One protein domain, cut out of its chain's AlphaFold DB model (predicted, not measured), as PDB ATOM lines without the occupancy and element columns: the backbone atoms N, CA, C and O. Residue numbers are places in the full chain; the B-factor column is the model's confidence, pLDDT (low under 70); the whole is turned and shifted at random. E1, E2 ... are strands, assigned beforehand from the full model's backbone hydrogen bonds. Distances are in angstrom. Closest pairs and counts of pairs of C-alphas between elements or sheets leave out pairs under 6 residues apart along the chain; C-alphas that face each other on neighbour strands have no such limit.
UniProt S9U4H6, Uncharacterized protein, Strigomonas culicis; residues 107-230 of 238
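What this domain is: This is residues 107 to 230 of the 238 residues of an uncharacterized protein of Strigomonas culicis (UniProt S9U4H6). Two strongly twisted antiparallel sheets form a small, only partly face-to-face sandwich: E5, E6 and E7 cover part of one face of the larger sheet E1 E2 E3 E4, nearest to it along E5, with E7 farthest off. The long hairpin of E2 and E3 lies along the longest axis, its turn at one end of the domain, and a long link from E4 leads to the second sheet. The printed part has 124 residues and seven named strands, E1 to E7 in chain order, with no named helix; the class is all strand. The sheet orders are E1 E2 E3 E4 and E5 E6 E7. The whole is compact, with a radius of gyration of the C-alphas of 15.0 A, and flat, with spans of 47 by 34 by 18 A.

How they stand to each other: The larger sheet is a meander, each strand the antiparallel neighbour of the one before: E1, residues 113 to 121; E2, residues 127 to 138; E3, residues 144 to 155; and E4, residues 162 to 169. Between E1 and E2, N 117 and O 130 are 2.8 A apart, within hydrogen-bond range. In the hairpin of E2 and E3, N 131 and O 151 are 2.8 A apart, and between E3 and E4, N 152 and O 166 are 2.9 A apart. A second meander holds E5, residues 188 to 195; E6, residues 201 to 207; and E7, residues 211 to 217. Between E5 and E6, N 191 and O 204 are within hydrogen-bond range at 2.8 A, and between E6 and E7, N 203 and O 215 are within hydrogen-bond range at 2.8 A. The sheets make a sandwich, two sheets face to face, with the facing parts 10.2 A centre to centre, their best planes 17 degrees apart and their strands at 32 degrees. The closest C-alphas of E3 and E5 are those of Tyr 148 and Ala 188, 5.1 A apart. E3 and E7 are apart.

Where its parts are: E1 begins at C-alpha 113, (193.537, 67.910, 203.734), and bends by 56 degrees at residue 118. E2 measures 33.9 A and E3 31.9 A from first to last C-alpha. E3 bends by 52 degrees at residue 150, and E5 by 57 degrees at residue 191. E7 ends at C-alpha 217, (202.195, 88.291, 196.028).

The domain as a whole: The two C-alphas farthest apart, those of Thr 123 and Asn 141, are 48.1 A apart. The printed part has no cut. The link from E4 to E5, 18 residues, is long. Residues 218 to 230 hold no named element. Mean pLDDT of the printed part is 96.7, with residue 230 under 70.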
ATOM      1  N   VAL A 107     198.604  65.953 195.156       97.19
ATOM      2  CA  VAL A 107     198.862  67.363 195.548       97.19
ATOM      3  C   VAL A 107     198.749  67.629 197.053       97.19
ATOM      4  O   VAL A 107     198.901  68.762 197.509       97.19
ATOM      5  N   LEU A 108     198.430  66.591 197.832       95.56
ATOM      6  CA  LEU A 108     198.328  66.632 199.289       95.56
ATOM      7  C   LEU A 108     199.161  65.498 199.886       95.56
ATOM      8  O   LEU A 108     199.101  64.362 199.412       95.56
ATOM      9  N   HIS A 109     199.906  65.783 200.954       91.62
ATOM     10  CA  HIS A 109     200.623  64.741 201.683       91.62
ATOM     11  C   HIS A 109     199.693  63.955 202.612       91.62
ATOM     12  O   HIS A 109     198.638  64.432 203.035       91.62
ATOM     13  N   ALA A 110     200.121  62.748 202.986       89.88
ATOM     14  CA  ALA A 110     199.406  61.926 203.954       89.88
ATOM     15  C   ALA A 110     199.159  62.694 205.268       89.88
ATOM     16  O   ALA A 110     200.070  63.299 205.832       89.88
ATOM     17  N   GLY A 111     197.914  62.664 205.749       89.06
ATOM     18  CA  GLY A 111     197.481  63.375 206.956       89.06
ATOM     19  C   GLY A 111     197.100  64.845 206.742       89.06
ATOM     20  O   GLY A 111     196.524  65.450 207.649       89.06
ATOM     21  N   ALA A 112     197.366  65.412 205.562       95.00
ATOM     22  CA  ALA A 112     196.844  66.714 205.180       95.00
ATOM     23  C   ALA A 112     195.459  66.601 204.531       95.00
ATOM     24  O   ALA A 112     195.069  65.561 204.000       95.00
ATOM     25  N   TRP A 113     194.723  67.705 204.558       96.88
ATOM     26  CA  TRP A 113     193.537  67.910 203.734       96.88
ATOM     27  C   TRP A 113     193.655  69.253 203.022       96.88
ATOM     28  O   TRP A 113     194.457  70.103 203.388       96.88
ATOM     29  N   GLY A 114     192.859  69.451 201.989       96.94
ATOM     30  CA  GLY A 114     192.883  70.674 201.207       96.94
ATOM     31  C   GLY A 114     191.809  70.639 200.145       96.94
ATOM     32  O   GLY A 114     191.030  69.686 200.090       96.94
ATOM     33  N   GLY A 115     191.750  71.670 199.320       98.19
ATOM     34  CA  GLY A 115     190.776  71.791 198.244       98.19
ATOM     35  C   GLY A 115     191.123  72.961 197.343       98.19
ATOM     36  O   GLY A 115     191.757  73.918 197.788       98.19
ATOM     37  N   VAL A 116     190.719  72.880 196.078       98.75
ATOM     38  CA  VAL A 116     190.805  74.021 195.165       98.75
ATOM     39  C   VAL A 116     189.736  75.037 195.566       98.75
ATOM     40  O   VAL A 116     188.589  74.676 195.818       98.75
ATOM     41  N   ASN A 117     190.121  76.307 195.636       98.75
ATOM     42  CA  ASN A 117     189.241  77.429 195.954       98.75
ATOM     43  C   ASN A 117     188.896  78.222 194.694       98.75
ATOM     44  O   ASN A 117     187.730  78.562 194.511       98.75
ATOM     45  N   GLN A 118     189.875  78.417 193.808       98.56
ATOM     46  CA  GLN A 118     189.688  79.006 192.487       98.56
ATOM     47  C   GLN A 118     190.620  78.321 191.481       98.56
ATOM     48  O   GLN A 118     191.809  78.146 191.749       98.56
ATOM     49  N   ALA A 119     190.078  77.933 190.331       98.12
ATOM     50  CA  ALA A 119     190.835  77.381 189.215       98.12
ATOM     51  C   ALA A 119     190.825  78.383 188.057       98.12
ATOM     52  O   ALA A 119     189.835  79.083 187.856       98.12
ATOM     53  N   TYR A 120     191.935  78.451 187.331       98.00
ATOM     54  CA  TYR A 120     192.156  79.385 186.236       98.00
ATOM     55  C   TYR A 120     192.711  78.629 185.040       98.00
ATOM     56  O   TYR A 120     193.730  77.945 185.167       98.00
ATOM     57  N   LEU A 121     192.096  78.784 183.872       97.88
ATOM     58  CA  LEU A 121     192.728  78.355 182.633       97.88
ATOM     59  C   LEU A 121     193.922  79.269 182.321       97.88
ATOM     60  O   LEU A 121     193.811  80.496 182.411       97.88
ATOM     61  N   LEU A 122     195.057  78.667 181.965       98.12
ATOM     62  CA  LEU A 122     196.276  79.374 181.570       98.12
ATOM     63  C   LEU A 122     196.476  79.314 180.049       98.12
ATOM     64  O   LEU A 122     196.051  78.354 179.404       98.12
ATOM     65  N   THR A 123     197.206  80.273 179.469       97.62
ATOM     66  CA  THR A 123     197.527  80.291 178.022       97.62
ATOM     67  C   THR A 123     198.268  79.042 177.532       97.62
ATOM     68  O   THR A 123     198.234  78.735 176.344       97.62
ATOM     69  N   SER A 124     198.915  78.292 178.429       98.00
ATOM     70  CA  SER A 124     199.558  77.010 178.112       98.00
ATOM     71  C   SER A 124     198.586  75.831 177.958       98.00
ATOM     72  O   SER A 124     199.025  74.727 177.635       98.00
ATOM     73  N   GLY A 125     197.298  76.028 178.248       97.69
ATOM     74  CA  GLY A 125     196.287  74.971 178.349       97.69
ATOM     75  C   GLY A 125     196.299  74.204 179.674       97.69
ATOM     76  O   GLY A 125     195.493  73.297 179.875       97.69
ATOM     77  N   LYS A 126     197.196  74.559 180.600       98.62
ATOM     78  CA  LYS A 126     197.200  74.040 181.973       98.62
ATOM     79  C   LYS A 126     196.237  74.829 182.856       98.62
ATOM     80  O   LYS A 126     195.782  75.912 182.495       98.62
ATOM     81  N   VAL A 127     195.957  74.287 184.033       98.69
ATOM     82  CA  VAL A 127     195.061  74.884 185.022       98.69
ATOM     83  C   VAL A 127     195.875  75.375 186.215       98.69
ATOM     84  O   VAL A 127     196.473  74.580 186.936       98.69
ATOM     85  N   GLY A 128     195.894  76.684 186.442       98.69
ATOM     86  CA  GLY A 128     196.415  77.278 187.668       98.69
ATOM     87  C   GLY A 128     195.398  77.122 188.796       98.69
ATOM     88  O   GLY A 128     194.268  77.591 188.688       98.69
ATOM     89  N   CYS A 129     195.786  76.475 189.888       98.81
ATOM     90  CA  CYS A 129     194.925  76.229 191.037       98.81
ATOM     91  C   CYS A 129     195.369  77.086 192.218       98.81
ATOM     92  O   CYS A 129     196.484  76.942 192.719       98.81
ATOM     93  N   ILE A 130     194.463  77.930 192.702       98.88
ATOM     94  CA  ILE A 130     194.541  78.547 194.021       98.88
ATOM     95  C   ILE A 130     193.708  77.700 194.980       98.88
ATOM     96  O   ILE A 130     192.535  77.418 194.736       98.88
ATOM     97  N   ALA A 131     194.325  77.272 196.069       98.81
ATOM     98  CA  ALA A 131     193.825  76.236 196.954       98.81
ATOM     99  C   ALA A 131     194.076  76.589 198.425       98.81
ATOM    100  O   ALA A 131     194.772  77.556 198.761       98.81
ATOM    101  N   HIS A 132     193.528  75.771 199.314       98.69
ATOM    102  CA  HIS A 132     193.946  75.701 200.705       98.69
ATOM    103  C   HIS A 132     194.633  74.363 200.974       98.69
ATOM    104  O   HIS A 132     194.227  73.323 200.449       98.69
ATOM    105  N   TYR A 133     195.662  74.400 201.816       98.56
ATOM    106  CA  TYR A 133     196.355  73.226 202.333       98.56
ATOM    107  C   TYR A 133     196.303  73.251 203.853       98.56
ATOM    108  O   TYR A 133     196.602  74.270 204.478       98.56
ATOM    109  N   SER A 134     195.949  72.126 204.458       98.06
ATOM    110  CA  SER A 134     195.609  72.071 205.869       98.06
ATOM    111  C   SER A 134     196.134  70.829 206.555       98.06
ATOM    112  O   SER A 134     196.224  69.747 205.979       98.06
ATOM    113  N   TYR A 135     196.465  70.995 207.827       96.44
ATOM    114  CA  TYR A 135     196.913  69.923 208.701       96.44
ATOM    115  C   TYR A 135     196.634  70.298 210.159       96.44
ATOM    116  O   TYR A 135     196.380  71.461 210.492       96.44
ATOM    117  N   TYR A 136     196.665  69.307 211.046       95.50
ATOM    118  CA  TYR A 136     196.612  69.557 212.483       95.50
ATOM    119  C   TYR A 136     198.017  69.776 213.035       95.50
ATOM    120  O   TYR A 136     198.943  69.039 212.704       95.50
ATOM    121  N   THR A 137     198.161  70.740 213.938       94.94
ATOM    122  CA  THR A 137     199.369  70.896 214.756       94.94
ATOM    123  C   THR A 137     199.001  71.244 216.192       94.94
ATOM    124  O   THR A 137     197.832  71.461 216.517       94.94
ATOM    125  N   LYS A 138     199.991  71.276 217.081       93.81
ATOM    126  CA  LYS A 138     199.809  71.739 218.455       93.81
ATOM    127  C   LYS A 138     200.002  73.251 218.528       93.81
ATOM    128  O   LYS A 138     201.049  73.764 218.148       93.81
ATOM    129  N   GLY A 139     198.993  73.946 219.036       87.69
ATOM    130  CA  GLY A 139     199.053  75.362 219.370       87.69
ATOM    131  C   GLY A 139     199.418  75.610 220.840       87.69
ATOM    132  O   GLY A 139     199.901  74.709 221.535       87.69
ATOM    133  N   PRO A 140     199.163  76.831 221.347       86.25
ATOM    134  CA  PRO A 140     199.375  77.177 222.750       86.25
ATOM    135  C   PRO A 140     198.669  76.207 223.713       86.25
ATOM    136  O   PRO A 140     197.525  75.807 223.485       86.25
ATOM    137  N   ASN A 141     199.339  75.865 224.819       88.69
ATOM    138  CA  ASN A 141     198.860  74.914 225.836       88.69
ATOM    139  C   ASN A 141     198.585  73.491 225.302       88.69
ATOM    140  O   ASN A 141     197.640  72.847 225.755       88.69
ATOM    141  N   ASP A 142     199.362  73.022 224.317       88.75
ATOM    142  CA  ASP A 142     199.243  71.682 223.707       88.75
ATOM    143  C   ASP A 142     197.875  71.384 223.056       88.75
ATOM    144  O   ASP A 142     197.573  70.236 222.712       88.75
ATOM    145  N   ARG A 143     197.027  72.399 222.845       90.75
ATOM    146  CA  ARG A 143     195.729  72.219 222.184       90.75
ATOM    147  C   ARG A 143     195.931  71.978 220.691       90.75
ATOM    148  O   ARG A 143     196.718  72.672 220.054       90.75
ATOM    149  N   SER A 144     195.187  71.029 220.125       93.50
ATOM    150  CA  SER A 144     195.169  70.826 218.673       93.50
ATOM    151  C   SER A 144     194.555  72.042 217.976       93.50
ATOM    152  O   SER A 144     193.474  72.502 218.360       93.50
ATOM    153  N   ILE A 145     195.242  72.554 216.960       96.44
ATOM    154  CA  ILE A 145     194.782  73.633 216.087       96.44
ATOM    155  C   ILE A 145     194.755  73.131 214.645       96.44
ATOM    156  O   ILE A 145     195.545  72.270 214.253       96.44
ATOM    157  N   SER A 146     193.824  73.659 213.859       96.56
ATOM    158  CA  SER A 146     193.698  73.364 212.436       96.56
ATOM    159  C   SER A 146     194.362  74.486 211.653       96.56
ATOM    160  O   SER A 146     193.851  75.604 211.632       96.56
ATOM    161  N   VAL A 147     195.495  74.179 211.024       98.12
ATOM    162  CA  VAL A 147     196.213  75.127 210.173       98.12
ATOM    163  C   VAL A 147     195.568  75.129 208.792       98.12
ATOM    164  O   VAL A 147     195.287  74.060 208.249       98.12
ATOM    165  N   TYR A 148     195.340  76.312 208.228       98.62
ATOM    166  CA  TYR A 148     194.947  76.496 206.830       98.62
ATOM    167  C   TYR A 148     195.909  77.488 206.188       98.62
ATOM    168  O   TYR A 148     196.029  78.628 206.638       98.62
ATOM    169  N   LEU A 149     196.603  77.027 205.154       98.75
ATOM    170  CA  LEU A 149     197.580  77.791 204.396       98.75
ATOM    171  C   LEU A 149     197.019  78.103 203.015       98.75
ATOM    172  O   LEU A 149     196.373  77.248 202.399       98.75
ATOM    173  N   ASN A 150     197.337  79.287 202.495       98.88
ATOM    174  CA  ASN A 150     197.076  79.580 201.099       98.88
ATOM    175  C   ASN A 150     198.078  78.802 200.245       98.88
ATOM    176  O   ASN A 150     199.291  78.905 200.438       98.88
ATOM    177  N   TYR A 151     197.564  78.007 199.317       98.88
ATOM    178  CA  TYR A 151     198.321  77.037 198.540       98.88
ATOM    179  C   TYR A 151     198.096  77.257 197.049       98.88
ATOM    180  O   TYR A 151     197.020  77.691 196.640       98.88
ATOM    181  N   SER A 152     199.093  76.945 196.230       98.81
ATOM    182  CA  SER A 152     198.938  76.928 194.780       98.81
ATOM    183  C   SER A 152     199.633  75.736 194.153       98.81
ATOM    184  O   SER A 152     200.670  75.294 194.646       98.81
ATOM    185  N   PHE A 153     199.106  75.293 193.020       98.81
ATOM    186  CA  PHE A 153     199.761  74.357 192.113       98.81
ATOM    187  C   PHE A 153     199.251  74.589 190.687       98.81
ATOM    188  O   PHE A 153     198.220  75.228 190.489       98.81
ATOM    189  N   VAL A 154     199.960  74.072 189.691       98.88
ATOM    190  CA  VAL A 154     199.517  74.033 188.294       98.88
ATOM    191  C   VAL A 154     199.223  72.586 187.927       98.88
ATOM    192  O   VAL A 154     200.064  71.722 188.147       98.88
ATOM    193  N   LEU A 155     198.048  72.317 187.371       98.88
ATOM    194  CA  LEU A 155     197.622  71.008 186.893       98.88
ATOM    195  C   LEU A 155     197.697  70.959 185.366       98.88
ATOM    196  O   LEU A 155     197.161  71.825 184.679       98.88
ATOM    197  N   ASP A 156     198.305  69.913 184.830       98.56
ATOM    198  CA  ASP A 156     198.105  69.518 183.441       98.56
ATOM    199  C   ASP A 156     196.853  68.623 183.358       98.56
ATOM    200  O   ASP A 156     196.869  67.527 183.922       98.56
ATOM    201  N   PRO A 157     195.745  69.081 182.741       97.88
ATOM    202  CA  PRO A 157     194.460  68.382 182.817       97.88
ATOM    203  C   PRO A 157     194.450  67.050 182.054       97.88
ATOM    204  O   PRO A 157     193.681  66.160 182.409       97.88
ATOM    205  N   GLU A 158     195.322  66.892 181.056       96.31
ATOM    206  CA  GLU A 158     195.415  65.685 180.228       96.31
ATOM    207  C   GLU A 158     196.258  64.604 180.910       96.31
ATOM    208  O   GLU A 158     195.852  63.449 181.026       96.31
ATOM    209  N   THR A 159     197.439  64.976 181.408       97.56
ATOM    210  CA  THR A 159     198.358  64.030 182.071       97.56
ATOM    211  C   THR A 159     198.081  63.861 183.561       97.56
ATOM    212  O   THR A 159     198.602  62.933 184.182       97.56
ATOM    213  N   ARG A 160     197.284  64.765 184.144       97.50
ATOM    214  CA  ARG A 160     196.962  64.861 185.576       97.50
ATOM    215  C   ARG A 160     198.175  65.126 186.475       97.50
ATOM    216  O   ARG A 160     198.107  64.924 187.687       97.50
ATOM    217  N   GLN A 161     199.290  65.571 185.894       98.00
ATOM    218  CA  GLN A 161     200.492  65.935 186.640       98.00
ATOM    219  C   GLN A 161     200.357  67.330 187.251       98.00
ATOM    220  O   GLN A 161     199.880  68.263 186.600       98.00
ATOM    221  N   SER A 162     200.806  67.467 188.496       97.62
ATOM    222  CA  SER A 162     200.908  68.737 189.206       97.62
ATOM    223  C   SER A 162     202.326  69.300 189.161       97.62
ATOM    224  O   SER A 162     203.319  68.575 189.100       97.62
ATOM    225  N   TYR A 163     202.409  70.625 189.200       98.12
ATOM    226  CA  TYR A 163     203.643  71.393 189.203       98.12
ATOM    227  C   TYR A 163     203.526  72.572 190.162       98.12
ATOM    228  O   TYR A 163     202.422  73.013 190.478       98.12
ATOM    229  N   LEU A 164     204.667  73.135 190.570       96.00
ATOM    230  CA  LEU A 164     204.725  74.362 191.377       96.00
ATOM    231  C   LEU A 164     203.861  74.322 192.648       96.00
ATOM    232  O   LEU A 164     203.314  75.341 193.066       96.00
ATOM    233  N   GLU A 165     203.756  73.146 193.252       97.88
ATOM    234  CA  GLU A 165     203.127  72.915 194.548       97.88
ATOM    235  C   GLU A 165     203.833  73.740 195.632       97.88
ATOM    236  O   GLU A 165     204.972  73.453 196.008       97.88
ATOM    237  N   ARG A 166     203.192  74.818 196.102       97.69
ATOM    238  CA  ARG A 166     203.805  75.749 197.061       97.69
ATOM    239  C   ARG A 166     202.797  76.480 197.934       97.69
ATOM    240  O   ARG A 166     201.702  76.833 197.503       97.69
ATOM    241  N   ILE A 167     203.216  76.770 199.163       98.69
ATOM    242  CA  ILE A 167     202.524  77.716 200.041       98.69
ATOM    243  C   ILE A 167     202.759  79.135 199.506       98.69
ATOM    244  O   ILE A 167     203.904  79.522 199.276       98.69
ATOM    245  N   ILE A 168     201.685  79.902 199.330       98.81
ATOM    246  CA  ILE A 168     201.702  81.278 198.798       98.81
ATOM    247  C   ILE A 168     201.240  82.325 199.817       98.81
ATOM    248  O   ILE A 168     201.318  83.521 199.557       98.81
ATOM    249  N   GLY A 169     200.774  81.888 200.986       98.69
ATOM    250  CA  GLY A 169     200.334  82.764 202.064       98.69
ATOM    251  C   GLY A 169     200.006  81.979 203.328       98.69
ATOM    252  O   GLY A 169     199.648  80.801 203.282       98.69
ATOM    253  N   THR A 170     200.161  82.628 204.476       98.62
ATOM    254  CA  THR A 170     199.784  82.089 205.789       98.62
ATOM    255  C   THR A 170     199.006  83.147 206.557       98.62
ATOM    256  O   THR A 170     199.018  84.325 206.185       98.62
ATOM    257  N   ARG A 171     198.365  82.776 207.670       97.88
ATOM    258  CA  ARG A 171     197.581  83.720 208.479       97.88
ATOM    259  C   ARG A 171     198.384  84.957 208.902       97.88
ATOM    260  O   ARG A 171     197.816  86.048 208.946       97.88
ATOM    261  N   ASN A 172     199.682  84.804 209.169       97.31
ATOM    262  CA  ASN A 172     200.569  85.883 209.620       97.31
ATOM    263  C   ASN A 172     201.037  86.827 208.499       97.31
ATOM    264  O   ASN A 172     201.609  87.872 208.797       97.31
ATOM    265  N   CYS A 173     200.800  86.493 207.227       98.50
ATOM    266  CA  CYS A 173     201.048  87.415 206.116       98.50
ATOM    267  C   CYS A 173     200.035  88.574 206.091       98.50
ATOM    268  O   CYS A 173     200.321  89.634 205.540       98.50
ATOM    269  N   TYR A 174     198.854  88.369 206.681       98.56
ATOM    270  CA  TYR A 174     197.756  89.328 206.699       98.56
ATOM    271  C   TYR A 174     197.751  90.164 207.987       98.56
ATOM    272  O   TYR A 174     198.279  89.724 209.014       98.56
ATOM    273  N   PRO A 175     197.085  91.337 207.990       97.12
ATOM    274  CA  PRO A 175     196.835  92.085 209.215       97.12
ATOM    275  C   PRO A 175     196.192  91.234 210.320       97.12
ATOM    276  O   PRO A 175     195.498  90.240 210.078       97.12
ATOM    277  N   ALA A 176     196.411  91.632 211.571       96.44
ATOM    278  CA  ALA A 176     195.767  90.982 212.701       96.44
ATOM    279  C   ALA A 176     194.247  91.229 212.673       96.44
ATOM    280  O   ALA A 176     193.792  92.366 212.586       96.44
ATOM    281  N   CYS A 177     193.466  90.159 212.801       95.25
ATOM    282  CA  CYS A 177     192.023  90.165 212.990       95.25
ATOM    283  C   CYS A 177     191.634  89.079 214.012       95.25
ATOM    284  O   CYS A 177     192.433  88.166 214.264       95.25
ATOM    285  N   PRO A 178     190.431  89.155 214.608       96.56
ATOM    286  CA  PRO A 178     189.927  88.106 215.487       96.56
ATOM    287  C   PRO A 178     189.870  86.736 214.797       96.56
ATOM    288  O   PRO A 178     189.817  86.635 213.574       96.56
ATOM    289  N   ASN A 179     189.825  85.672 215.597       96.62
ATOM    290  CA  ASN A 179     189.514  84.328 215.118       96.62
ATOM    291  C   ASN A 179     188.201  83.878 215.759       96.62
ATOM    292  O   ASN A 179     187.929  84.183 216.921       96.62
ATOM    293  N   LYS A 180     187.393  83.121 215.021       98.12
ATOM    294  CA  LYS A 180     186.094  82.616 215.475       98.12
ATOM    295  C   LYS A 180     186.227  81.616 216.627       98.12
ATOM    296  O   LYS A 180     185.317  81.494 217.442       98.12
ATOM    297  N   ALA A 181     187.339  80.882 216.674       96.44
ATOM    298  CA  ALA A 181     187.663  79.915 217.718       96.44
ATOM    299  C   ALA A 181     189.184  79.736 217.845       96.44
ATOM    300  O   ALA A 181     189.899  79.862 216.853       96.44
ATOM    301  N   ASP A 182     189.664  79.342 219.031       94.38
ATOM    302  CA  ASP A 182     191.094  79.117 219.319       94.38
ATOM    303  C   ASP A 182     191.775  78.182 218.309       94.38
ATOM    304  O   ASP A 182     192.910  78.413 217.903       94.38
ATOM    305  N   LYS A 183     191.071  77.132 217.859       96.31
ATOM    306  CA  LYS A 183     191.609  76.155 216.899       96.31
ATOM    307  C   LYS A 183     191.914  76.741 215.513       96.31
ATOM    308  O   LYS A 183     192.538  76.053 214.718       96.31
ATOM    309  N   LEU A 184     191.447  77.957 215.222       97.25
ATOM    310  CA  LEU A 184     191.586  78.647 213.934       97.25
ATOM    311  C   LEU A 184     192.616  79.783 213.991       97.25
ATOM    312  O   LEU A 184     192.579  80.689 213.163       97.25
ATOM    313  N   LEU A 185     193.515  79.766 214.981       95.44
ATOM    314  CA  LEU A 185     194.505  80.833 215.154       95.44
ATOM    315  C   LEU A 185     195.461  80.990 213.965       95.44
ATOM    316  O   LEU A 185     195.954  82.090 213.743       95.44
ATOM    317  N   ASP A 186     195.690  79.912 213.213       97.12
ATOM    318  CA  ASP A 186     196.521  79.877 212.006       97.12
ATOM    319  C   ASP A 186     195.690  79.407 210.800       97.12
ATOM    320  O   ASP A 186     196.005  78.428 210.127       97.12
ATOM    321  N   CYS A 187     194.539  80.055 210.596       98.50
ATOM    322  CA  CYS A 187     193.600  79.732 209.524       98.50
ATOM    323  C   CYS A 187     193.515  80.870 208.497       98.50
ATOM    324  O   CYS A 187     192.955  81.930 208.791       98.50
ATOM    325  N   ALA A 188     194.044  80.634 207.294       98.62
ATOM    326  CA  ALA A 188     193.794  81.423 206.094       98.62
ATOM    327  C   ALA A 188     193.118  80.530 205.035       98.62
ATOM    328  O   ALA A 188     193.759  79.674 204.424       98.62
ATOM    329  N   PHE A 189     191.805  80.691 204.854       98.62
ATOM    330  CA  PHE A 189     191.024  79.945 203.867       98.62
ATOM    331  C   PHE A 189     190.930  80.752 202.572       98.62
ATOM    332  O   PHE A 189     190.216  81.752 202.507       98.62
ATOM    333  N   THR A 190     191.699  80.348 201.563       98.06
ATOM    334  CA  THR A 190     191.892  81.142 200.346       98.06
ATOM    335  C   THR A 190     190.596  81.406 199.584       98.06
ATOM    336  O   THR A 190     189.753  80.523 199.451       98.06
ATOM    337  N   THR A 191     190.494  82.588 198.984       98.69
ATOM    338  CA  THR A 191     189.413  82.955 198.065       98.69
ATOM    339  C   THR A 191     189.882  82.811 196.618       98.69
ATOM    340  O   THR A 191     189.374  81.971 195.884       98.69
ATOM    341  N   GLY A 192     190.903  83.572 196.218       98.19
ATOM    342  CA  GLY A 192     191.403  83.611 194.844       98.19
ATOM    343  C   GLY A 192     192.424  84.730 194.645       98.19
ATOM    344  O   GLY A 192     192.765  85.442 195.591       98.19
ATOM    345  N   ILE A 193     192.901  84.888 193.412       98.38
ATOM    346  CA  ILE A 193     193.794  85.975 193.003       98.38
ATOM    347  C   ILE A 193     193.159  86.888 191.948       98.38
ATOM    348  O   ILE A 193     192.361  86.442 191.124       98.38
ATOM    349  N   ILE A 194     193.563  88.157 191.956       97.56
ATOM    350  CA  ILE A 194     193.298  89.129 190.888       97.56
ATOM    351  C   ILE A 194     194.640  89.670 190.392       97.56
ATOM    352  O   ILE A 194     195.486  90.067 191.198       97.56
ATOM    353  N   MET A 195     194.845  89.667 189.073       97.31
ATOM    354  CA  MET A 195     196.050  90.231 188.459       97.31
ATOM    355  C   MET A 195     196.097  91.746 188.656       97.31
ATOM    356  O   MET A 195     195.080  92.432 188.564       97.31
ATOM    357  N   ARG A 196     197.295  92.267 188.904       97.31
ATOM    358  CA  ARG A 196     197.563  93.699 189.036       97.31
ATOM    359  C   ARG A 196     198.317  94.205 187.810       97.31
ATOM    360  O   ARG A 196     199.032  93.451 187.156       97.31
ATOM    361  N   GLU A 197     198.225  95.507 187.552       96.19
ATOM    362  CA  GLU A 197     198.955  96.165 186.454       96.19
ATOM    363  C   GLU A 197     200.486  96.069 186.597       96.19
ATOM    364  O   GLU A 197     201.208  96.145 185.609       96.19
ATOM    365  N   ASP A 198     200.988  95.873 187.821       97.62
ATOM    366  CA  ASP A 198     202.417  95.736 188.130       97.62
ATOM    367  C   ASP A 198     202.967  94.306 187.931       97.62
ATOM    368  O   ASP A 198     204.119  94.040 188.274       97.62
ATOM    369  N   GLY A 199     202.161  93.382 187.392       96.62
ATOM    370  CA  GLY A 199     202.537  91.986 187.139       96.62
ATOM    371  C   GLY A 199     202.482  91.074 188.370       96.62
ATOM    372  O   GLY A 199     202.708  89.871 188.255       96.62
ATOM    373  N   LYS A 200     202.162  91.614 189.552       98.56
ATOM    374  CA  LYS A 200     201.875  90.828 190.759       98.56
ATOM    375  C   LYS A 200     200.395  90.448 190.815       98.56
ATOM    376  O   LYS A 200     199.600  90.778 189.932       98.56
ATOM    377  N   CYS A 201     200.002  89.774 191.890       98.06
ATOM    378  CA  CYS A 201     198.606  89.442 192.149       98.06
ATOM    379  C   CYS A 201     198.181  89.874 193.542       98.06
ATOM    380  O   CYS A 201     198.950  89.782 194.497       98.06
ATOM    381  N   ASP A 202     196.925  90.279 193.663       98.69
ATOM    382  CA  ASP A 202     196.256  90.407 194.947       98.69
ATOM    383  C   ASP A 202     195.609  89.069 195.322       98.69
ATOM    384  O   ASP A 202     194.680  88.622 194.655       98.69
ATOM    385  N   LEU A 203     196.114  88.431 196.382       98.81
ATOM    386  CA  LEU A 203     195.587  87.199 196.967       98.81
ATOM    387  C   LEU A 203     194.579  87.527 198.070       98.81
ATOM    388  O   LEU A 203     194.939  88.095 199.107       98.81
ATOM    389  N   TYR A 204     193.338  87.105 197.857       98.88
ATOM    390  CA  TYR A 204     192.229  87.240 198.795       98.88
ATOM    391  C   TYR A 204     192.059  85.960 199.613       98.88
ATOM    392  O   TYR A 204     192.206  84.853 199.086       98.88
ATOM    393  N   SER A 205     191.774  86.102 200.905       98.81
ATOM    394  CA  SER A 205     191.582  84.969 201.809       98.81
ATOM    395  C   SER A 205     190.685  85.335 202.981       98.81
ATOM    396  O   SER A 205     190.888  86.367 203.625       98.81
ATOM    397  N   GLY A 206     189.804  84.413 203.358       98.69
ATOM    398  CA  GLY A 206     189.155  84.417 204.661       98.69
ATOM    399  C   GLY A 206     190.180  84.178 205.773       98.69
ATOM    400  O   GLY A 206     191.083  83.351 205.626       98.69
ATOM    401  N   LEU A 207     190.061  84.905 206.883       98.62
ATOM    402  CA  LEU A 207     191.007  84.903 208.000       98.62
ATOM    403  C   LEU A 207     190.297  84.545 209.305       98.62
ATOM    404  O   LEU A 207     189.390  85.260 209.750       98.62
ATOM    405  N   GLY A 208     190.716  83.434 209.916       97.69
ATOM    406  CA  GLY A 208     190.201  82.980 211.209       97.69
ATOM    407  C   GLY A 208     188.678  82.815 211.256       97.69
ATOM    408  O   GLY A 208     188.102  82.924 212.336       97.69
ATOM    409  N   ASP A 209     188.023  82.618 210.109       98.25
ATOM    410  CA  ASP A 209     186.566  82.598 209.916       98.25
ATOM    411  C   ASP A 209     185.830  83.863 210.418       98.25
ATOM    412  O   ASP A 209     184.696  83.778 210.908       98.25
ATOM    413  N   THR A 210     186.462  85.044 210.350       98.25
ATOM    414  CA  THR A 210     185.815  86.312 210.762       98.25
ATOM    415  C   THR A 210     186.015  87.496 209.821       98.25
ATOM    416  O   THR A 210     185.221  88.434 209.878       98.25
ATOM    417  N   CYS A 211     187.060  87.499 208.996       97.94
ATOM    418  CA  CYS A 211     187.417  88.624 208.130       97.94
ATOM    419  C   CYS A 211     187.838  88.134 206.744       97.94
ATOM    420  O   CYS A 211     188.246  86.987 206.606       97.94
ATOM    421  N   GLU A 212     187.806  89.028 205.757       98.69
ATOM    422  CA  GLU A 212     188.443  88.836 204.451       98.69
ATOM    423  C   GLU A 212     189.698  89.714 204.398       98.69
ATOM    424  O   GLU A 212     189.659  90.895 204.758       98.69
ATOM    425  N   GLY A 213     190.822  89.141 203.986       98.38
ATOM    426  CA  GLY A 213     192.097  89.827 203.844       98.38
ATOM    427  C   GLY A 213     192.575  89.855 202.402       98.38
ATOM    428  O   GLY A 213     192.174  89.033 201.584       98.38
ATOM    429  N   ARG A 214     193.490  90.781 202.114       98.69
ATOM    430  CA  ARG A 214     194.202  90.873 200.838       98.69
ATOM    431  C   ARG A 214     195.686  91.106 201.095       98.69
ATOM    432  O   ARG A 214     196.031  91.994 201.875       98.69
ATOM    433  N   ILE A 215     196.539  90.346 200.417       98.75
ATOM    434  CA  ILE A 215     197.984  90.591 200.332       98.75
ATOM    435  C   ILE A 215     198.417  90.597 198.872       98.75
ATOM    436  O   ILE A 215     197.789  89.951 198.039       98.75
ATOM    437  N   THR A 216     199.499  91.304 198.567       98.81
ATOM    438  CA  THR A 216     200.093  91.292 197.229       98.81
ATOM    439  C   THR A 216     201.236  90.277 197.190       98.81
ATOM    440  O   THR A 216     202.134  90.335 198.031       98.81
ATOM    441  N   ILE A 217     201.208  89.363 196.222       98.81
ATOM    442  CA  ILE A 217     202.195  88.291 196.028       98.81
ATOM    443  C   ILE A 217     202.727  88.293 194.594       98.81
ATOM    444  O   ILE A 217     202.112  88.867 193.698       98.81
ATOM    445  N   ASP A 218     203.864  87.638 194.366       98.75
ATOM    446  CA  ASP A 218     204.302  87.319 193.004       98.75
ATOM    447  C   ASP A 218     203.309  86.367 192.322       98.75
ATOM    448  O   ASP A 218     202.635  85.582 192.994       98.75
ATOM    449  N   TYR A 219     203.226  86.430 190.989       98.62
ATOM    450  CA  TYR A 219     202.331  85.576 190.212       98.62
ATOM    451  C   TYR A 219     202.640  84.085 190.458       98.62
ATOM    452  O   TYR A 219     203.731  83.611 190.126       98.62
ATOM    453  N   PRO A 220     201.708  83.303 191.044       98.50
ATOM    454  CA  PRO A 220     202.025  81.956 191.517       98.50
ATOM    455  C   PRO A 220     202.139  80.920 190.392       98.50
ATOM    456  O   PRO A 220     202.551  79.787 190.654       98.50
ATOM    457  N   PHE A 221     201.812  81.285 189.149       98.50
ATOM    458  CA  PHE A 221     201.872  80.398 187.983       98.50
ATOM    459  C   PHE A 221     202.941  80.817 186.962       98.50
ATOM    460  O   PHE A 221     202.929  80.343 185.828       98.50
ATOM    461  N   GLU A 222     203.885  81.671 187.374       98.06
ATOM    462  CA  GLU A 222     205.012  82.102 186.542       98.06
ATOM    463  C   GLU A 222     205.696  80.911 185.843       98.06
ATOM    464  O   GLU A 222     205.990  79.888 186.470       98.06
ATOM    465  N   GLY A 223     205.931  81.045 184.533       97.94
ATOM    466  CA  GLY A 223     206.482  79.988 183.676       97.94
ATOM    467  C   GLY A 223     205.464  79.003 183.083       97.94
ATOM    468  O   GLY A 223     205.854  78.164 182.274       97.94
ATOM    469  N   TYR A 224     204.175  79.103 183.433       98.12
ATOM    470  CA  TYR A 224     203.109  78.218 182.930       98.12
ATOM    471  C   TYR A 224     202.026  78.954 182.123       98.12
ATOM    472  O   TYR A 224     200.994  78.364 181.798       98.12
ATOM    473  N   GLY A 225     202.288  80.200 181.728       97.44
ATOM    474  CA  GLY A 225     201.380  81.031 180.937       97.44
ATOM    475  C   GLY A 225     200.501  81.943 181.789       97.44
ATOM    476  O   GLY A 225     200.435  81.781 183.003       97.44
ATOM    477  N   ASP A 226     199.840  82.892 181.132       97.25
ATOM    478  CA  ASP A 226     198.985  83.902 181.759       97.25
ATOM    479  C   ASP A 226     197.567  83.370 181.991       97.25
ATOM    480  O   ASP A 226     197.114  82.463 181.292       97.25
ATOM    481  N   ILE A 227     196.834  83.962 182.939       96.50
ATOM    482  CA  ILE A 227     195.412  83.657 183.162       96.50
ATOM    483  C   ILE A 227     194.579  84.180 181.987       96.50
ATOM    484  O   ILE A 227     194.704  85.345 181.614       96.50
ATOM    485  N   ILE A 228     193.679  83.344 181.466       89.94
ATOM    486  CA  ILE A 228     192.725  83.721 180.405       89.94
ATOM    487  C   ILE A 228     191.250  83.600 180.817       89.94
ATOM    488  O   ILE A 228     190.363  83.869 180.012       89.94
ATOM    489  N   ASP A 229     190.981  83.223 182.069       74.62
ATOM    490  CA  ASP A 229     189.634  82.981 182.600       74.62
ATOM    491  C   ASP A 229     189.130  84.127 183.517       74.62
ATOM    492  O   ASP A 229     189.912  84.952 183.993       74.62
ATOM    493  N   LEU A 230     187.818  84.156 183.787       67.69
ATOM    494  CA  LEU A 230     187.080  85.021 184.730       67.69
ATOM    495  C   LEU A 230     186.879  86.495 184.346       67.69
ATOM    496  O   LEU A 230     186.349  87.267 185.147       67.69
TER     497      LEU A 230